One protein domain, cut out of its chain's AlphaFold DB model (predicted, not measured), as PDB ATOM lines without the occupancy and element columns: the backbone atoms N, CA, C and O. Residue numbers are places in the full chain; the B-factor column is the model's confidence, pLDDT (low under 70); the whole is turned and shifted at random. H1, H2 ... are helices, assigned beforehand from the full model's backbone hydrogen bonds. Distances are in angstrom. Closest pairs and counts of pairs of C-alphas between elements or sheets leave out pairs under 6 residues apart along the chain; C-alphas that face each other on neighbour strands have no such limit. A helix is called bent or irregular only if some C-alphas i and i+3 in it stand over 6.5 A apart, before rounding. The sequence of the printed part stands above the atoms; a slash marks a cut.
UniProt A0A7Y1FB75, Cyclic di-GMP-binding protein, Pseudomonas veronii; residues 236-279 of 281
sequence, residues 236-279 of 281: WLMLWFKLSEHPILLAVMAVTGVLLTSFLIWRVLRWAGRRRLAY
ATOM      1  N   TRP A 236     113.655 113.852  91.204       86.50
ATOM      2  CA  TRP A 236     113.753 113.076  92.444       86.50
ATOM      3  C   TRP A 236     114.194 113.934  93.638       86.50
ATOM      4  O   TRP A 236     113.663 113.775  94.735       86.50
ATOM      5  N   LEU A 237     115.122 114.872  93.422       87.31
ATOM      6  CA  LEU A 237     115.568 115.834  94.433       87.31
ATOM      7  C   LEU A 237     114.474 116.855  94.727       87.31
ATOM      8  O   LEU A 237     114.274 117.206  95.880       87.31
ATOM      9  N   MET A 238     113.725 117.280  93.711       84.06
ATOM     10  CA  MET A 238     112.590 118.184  93.881       84.06
ATOM     11  C   MET A 238     111.477 117.539  94.721       84.06
ATOM     12  O   MET A 238     110.935 118.175  95.626       84.06
ATOM     13  N   LEU A 239     111.189 116.253  94.488       84.31
ATOM     14  CA  LEU A 239     110.272 115.476  95.323       84.31
ATOM     15  C   LEU A 239     110.785 115.370  96.764       84.31
ATOM     16  O   LEU A 239     110.018 115.582  97.699       84.31
ATOM     17  N   TRP A 240     112.072 115.063  96.942       83.44
ATOM     18  CA  TRP A 240     112.685 114.960  98.265       83.44
ATOM     19  C   TRP A 240     112.675 116.298  99.013       83.44
ATOM     20  O   TRP A 240     112.297 116.333 100.178       83.44
ATOM     21  N   PHE A 241     112.999 117.398  98.330       82.69
ATOM     22  CA  PHE A 241     112.958 118.758  98.864       82.69
ATOM     23  C   PHE A 241     111.553 119.105  99.372       82.69
ATOM     24  O   PHE A 241     111.388 119.478 100.532       82.69
ATOM     25  N   LYS A 242     110.519 118.858  98.553       81.50
ATOM     26  CA  LYS A 242     109.115 119.072  98.939       81.50
ATOM     27  C   LYS A 242     108.641 118.152 100.066       81.50
ATOM     28  O   LYS A 242     107.830 118.567 100.889       81.50
ATOM     29  N   LEU A 243     109.134 116.915 100.133       79.19
ATOM     30  CA  LEU A 243     108.834 116.004 101.243       79.19
ATOM     31  C   LEU A 243     109.531 116.429 102.542       79.19
ATOM     32  O   LEU A 243     108.940 116.306 103.613       79.19
ATOM     33  N   SER A 244     110.764 116.934 102.458       77.81
ATOM     34  CA  SER A 244     111.558 117.355 103.615       77.81
ATOM     35  C   SER A 244     110.977 118.589 104.308       77.81
ATOM     36  O   SER A 244     111.087 118.698 105.527       77.81
ATOM     37  N   GLU A 245     110.322 119.490 103.569       79.31
ATOM     38  CA  GLU A 245     109.579 120.624 104.148       79.31
ATOM     39  C   GLU A 245     108.379 120.164 105.007       79.31
ATOM     40  O   GLU A 245     107.894 120.905 105.865       79.31
ATOM     41  N   HIS A 246     107.907 118.923 104.828       86.38
ATOM     42  CA  HIS A 246     106.718 118.385 105.491       86.38
ATOM     43  C   HIS A 246     106.987 117.039 106.197       86.38
ATOM     44  O   HIS A 246     106.492 115.991 105.762       86.38
ATOM     45  N   PRO A 247     107.681 117.039 107.355       85.62
ATOM     46  CA  PRO A 247     108.042 115.816 108.084       85.62
ATOM     47  C   PRO A 247     106.832 114.960 108.499       85.62
ATOM     48  O   PRO A 247     106.934 113.738 108.597       85.62
ATOM     49  N   ILE A 248     105.662 115.575 108.687       87.94
ATOM     50  CA  ILE A 248     104.415 114.868 109.013       87.94
ATOM     51  C   ILE A 248     103.911 114.046 107.819       87.94
ATOM     52  O   ILE A 248     103.518 112.893 107.994       87.94
ATOM     53  N   LEU A 249     103.946 114.598 106.599       85.06
ATOM     54  CA  LEU A 249     103.552 113.861 105.392       85.06
ATOM     55  C   LEU A 249     104.488 112.676 105.151       85.06
ATOM     56  O   LEU A 249     104.023 111.580 104.839       85.06
ATOM     57  N   LEU A 250     105.789 112.878 105.374       85.44
ATOM     58  CA  LEU A 250     106.786 111.808 105.363       85.44
ATOM     59  C   LEU A 250     106.444 110.695 106.359       85.44
ATOM     60  O   LEU A 250     106.446 109.522 105.989       85.44
ATOM     61  N   ALA A 251     106.096 111.051 107.599       87.56
ATOM     62  CA  ALA A 251     105.708 110.082 108.618       87.56
ATOM     63  C   ALA A 251     104.451 109.290 108.214       87.56
ATOM     64  O   ALA A 251     104.427 108.066 108.329       87.56
ATOM     65  N   VAL A 252     103.424 109.960 107.680       90.25
ATOM     66  CA  VAL A 252     102.190 109.305 107.216       90.25
ATOM     67  C   VAL A 252     102.463 108.362 106.040       90.25
ATOM     68  O   VAL A 252     101.975 107.229 106.039       90.25
ATOM     69  N   MET A 253     103.272 108.787 105.064       88.31
ATOM     70  CA  MET A 253     103.678 107.960 103.918       88.31
ATOM     71  C   MET A 253     104.513 106.750 104.353       88.31
ATOM     72  O   MET A 253     104.315 105.644 103.851       88.31
ATOM     73  N   ALA A 254     105.400 106.922 105.335       90.44
ATOM     74  CA  ALA A 254     106.176 105.822 105.897       90.44
ATOM     75  C   ALA A 254     105.272 104.800 106.606       90.44
ATOM     76  O   ALA A 254     105.361 103.603 106.334       90.44
ATOM     77  N   VAL A 255     104.352 105.259 107.463       95.00
ATOM     78  CA  VAL A 255     103.409 104.385 108.185       95.00
ATOM     79  C   VAL A 255     102.499 103.632 107.215       95.00
ATOM     80  O   VAL A 255     102.337 102.417 107.334       95.00
ATOM     81  N   THR A 256     101.934 104.318 106.222       93.81
ATOM     82  CA  THR A 256     101.100 103.671 105.196       93.81
ATOM     83  C   THR A 256     101.901 102.682 104.349       93.81
ATOM     84  O   THR A 256     101.409 101.585 104.085       93.81
ATOM     85  N   GLY A 257     103.153 102.995 104.003       94.44
ATOM     86  CA  GLY A 257     104.064 102.070 103.326       94.44
ATOM     87  C   GLY A 257     104.333 100.792 104.131       94.44
ATOM     88  O   GLY A 257     104.266  99.685 103.586       94.44
ATOM     89  N   VAL A 258     104.561 100.913 105.441       96.19
ATOM     90  CA  VAL A 258     104.735  99.763 106.350       96.19
ATOM     91  C   VAL A 258     103.454  98.927 106.448       96.19
ATOM     92  O   VAL A 258     103.501  97.699 106.376       96.19
ATOM     93  N   LEU A 259     102.286  99.566 106.555       96.25
ATOM     94  CA  LEU A 259     101.006  98.854 106.597       96.25
ATOM     95  C   LEU A 259     100.717  98.106 105.289       96.25
ATOM     96  O   LEU A 259     100.291  96.951 105.325       96.25
ATOM     97  N   LEU A 260     100.989  98.723 104.135       95.56
ATOM     98  CA  LEU A 260     100.791  98.106 102.823       95.56
ATOM     99  C   LEU A 260     101.736  96.929 102.588       95.56
ATOM    100  O   LEU A 260     101.296  95.880 102.116       95.56
ATOM    101  N   THR A 261     103.017  97.070 102.933       94.38
ATOM    102  CA  THR A 261     103.998  95.980 102.807       94.38
ATOM    103  C   THR A 261     103.647  94.808 103.722       94.38
ATOM    104  O   THR A 261     103.614  93.667 103.259       94.38
ATOM    105  N   SER A 262     103.272  95.079 104.975       94.31
ATOM    106  CA  SER A 262     102.772  94.061 105.907       94.31
ATOM    107  C   SER A 262     101.525  93.345 105.363       94.31
ATOM    108  O   SER A 262     101.464  92.112 105.335       94.31
ATOM    109  N   PHE A 263     100.558  94.095 104.825       94.94
ATOM    110  CA  PHE A 263      99.348  93.536 104.220       94.94
ATOM    111  C   PHE A 263      99.640  92.687 102.972       94.94
ATOM    112  O   PHE A 263      99.048  91.618 102.795       94.94
ATOM    113  N   LEU A 264     100.565  93.128 102.115       94.06
ATOM    114  CA  LEU A 264     100.976  92.399 100.916       94.06
ATOM    115  C   LEU A 264     101.622  91.060 101.290       94.06
ATOM    116  O   LEU A 264     101.229  90.021 100.757       94.06
ATOM    117  N   ILE A 265     102.550  91.072 102.252       94.25
ATOM    118  CA  ILE A 265     103.204  89.864 102.773       94.25
ATOM    119  C   ILE A 265     102.157  88.909 103.352       94.25
ATOM    120  O   ILE A 265     102.129  87.730 102.996       94.25
ATOM    121  N   TRP A 266     101.239  89.416 104.178       92.94
ATOM    122  CA  TRP A 266     100.155  88.614 104.740       92.94
ATOM    123  C   TRP A 266      99.271  87.984 103.654       92.94
ATOM    124  O   TRP A 266      98.939  86.797 103.726       92.94
ATOM    125  N   ARG A 267      98.926  88.738 102.602       93.06
ATOM    126  CA  ARG A 267      98.128  88.240 101.473       93.06
ATOM    127  C   ARG A 267      98.861  87.146 100.693       93.06
ATOM    128  O   ARG A 267      98.240  86.134 100.364       93.06
ATOM    129  N   VAL A 268     100.158  87.322 100.427       90.31
ATOM    130  CA  VAL A 268     101.000  86.334  99.731       90.31
ATOM    131  C   VAL A 268     101.130  85.051 100.553       90.31
ATOM    132  O   VAL A 268     100.877  83.965 100.031       90.31
ATOM    133  N   LEU A 269     101.416  85.160 101.854       89.19
ATOM    134  CA  LEU A 269     101.491  84.012 102.764       89.19
ATOM    135  C   LEU A 269     100.156  83.259 102.842       89.19
ATOM    136  O   LEU A 269     100.122  82.031 102.756       89.19
ATOM    137  N   ARG A 270      99.031  83.980 102.928       85.56
ATOM    138  CA  ARG A 270      97.690  83.376 102.992       85.56
ATOM    139  C   ARG A 270      97.277  82.694 101.685       85.56
ATOM    140  O   ARG A 270      96.459  81.774 101.705       85.56
ATOM    141  N   TRP A 271      97.801  83.144 100.550       84.31
ATOM    142  CA  TRP A 271      97.607  82.489  99.258       84.31
ATOM    143  C   TRP A 271      98.484  81.239  99.116       84.31
ATOM    144  O   TRP A 271      97.984  80.187  98.722       84.31
ATOM    145  N   ALA A 272      99.755  81.313  99.522       82.31
ATOM    146  CA  ALA A 272     100.662  80.167  99.534       82.31
ATOM    147  C   ALA A 272     100.183  79.050 100.484       82.31
ATOM    148  O   ALA A 272     100.232  77.875 100.126       82.31
ATOM    149  N   GLY A 273      99.641  79.404 101.655       79.44
ATOM    150  CA  GLY A 273      99.055  78.439 102.594       79.44
ATOM    151  C   GLY A 273      97.834  77.708 102.026       79.44
ATOM    152  O   GLY A 273      97.724  76.493 102.168       79.44
ATOM    153  N   ARG A 274      96.959  78.413 101.295       76.94
ATOM    154  CA  ARG A 274      95.819  77.786 100.599       76.94
ATOM    155  C   ARG A 274      96.255  76.825  99.497       76.94
ATOM    156  O   ARG A 274      95.598  75.813  99.292       76.94
ATOM    157  N   ARG A 275      97.363  77.115  98.810       71.38
ATOM    158  CA  ARG A 275      97.928  76.210  97.796       71.38
ATOM    159  C   ARG A 275      98.503  74.928  98.397       71.38
ATOM    160  O   ARG A 275      98.415  73.894  97.752       71.38
ATOM    161  N   ARG A 276      99.051  74.975  99.615       66.69
ATOM    162  CA  ARG A 276      99.572  73.774 100.296       66.69
ATOM    163  C   ARG A 276      98.468  72.795 100.702       66.69
ATOM    164  O   ARG A 276      98.642  71.602 100.525       66.69
ATOM    165  N   LEU A 277      97.320  73.297 101.156       60.41
ATOM    166  CA  LEU A 277      96.179  72.464 101.569       60.41
ATOM    167  C   LEU A 277      95.441  71.789 100.396       60.41
ATOM    168  O   LEU A 277      94.662  70.872 100.614       60.41
ATOM    169  N   ALA A 278      95.680  72.226  99.157       58.03
ATOM    170  CA  ALA A 278      95.080  71.637  97.959       58.03
ATOM    171  C   ALA A 278      95.858  70.422  97.408       58.03
ATOM    172  O   ALA A 278      95.447  69.864  96.399       58.03
ATOM    173  N   TYR A 279      96.981  70.039  98.030       53.94
ATOM    174  CA  TYR A 279      97.807  68.890  97.623       53.94
ATOM    175  C   TYR A 279      97.655  67.674  98.566       53.94
ATOM    176  O   TYR A 279      98.330  66.670  98.377       53.94
TER     177      TYR A 279
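AT A GLANCE: This is residues 236 to 279 of the 281 residues of the protein "Cyclic di-GMP-binding protein" of Pseudomonas veronii (UniProt A0A7Y1FB75). A short helix, H1, and a much longer helix, H2, meet near their ends and make an L: H1 is the short arm, and H2 is the long arm that makes the length of the whole. Most of H2 stands free, with residues 254 to 277 sticking out away from the corner. The printed part has 44 residues with two named helices, H1 then H2 along the chain, and no named strand; the class is all helix. It is extended, with a radius of gyration of the C-alphas of 17.2 A, and spans 53 by 19 by 5 A.

IN THESE COORDINATES: H1 runs from Trp 236 to Ser 244, beginning at C-alpha 236 at (113.753, 113.076, 92.444), and is 12.2 A long from first to last C-alpha. Residues 245 and 246 follow. H2 runs from Pro 247, with its C-alpha at (108.042, 115.816, 108.084), to Leu 277, with its C-alpha at (96.179, 72.464, 101.569), and is 45.4 A long. Neither helix is bent. Residues 278 and 279 end the printed part.

HOW THE PARTS SIT: H1 and H2 are joined by a tight link of two residues. They only just touch, with 3 pairs of C-alphas within 8 A, and touch only at the corner by their link. The closest C-alphas are those of Leu 243 and Leu 250, 6.2 A apart, and H2 touches H1 with residues 249 to 250 alone. The two run opposite ways at a steep tilt of 70.0 degrees, only just short of about perpendicular, and their centres are 25.0 A apart. In both H1 and H2 every O i to N i+4 pair is within hydrogen-bond range.

THE WHOLE: The two C-alphas farthest apart are those of Glu 245 and Tyr 279, at 53.5 A. The printed part has no cut, and its one link between helices is tight. The mean pLDDT of the printed part is 85.0, and residues 276 to 279 are under 70.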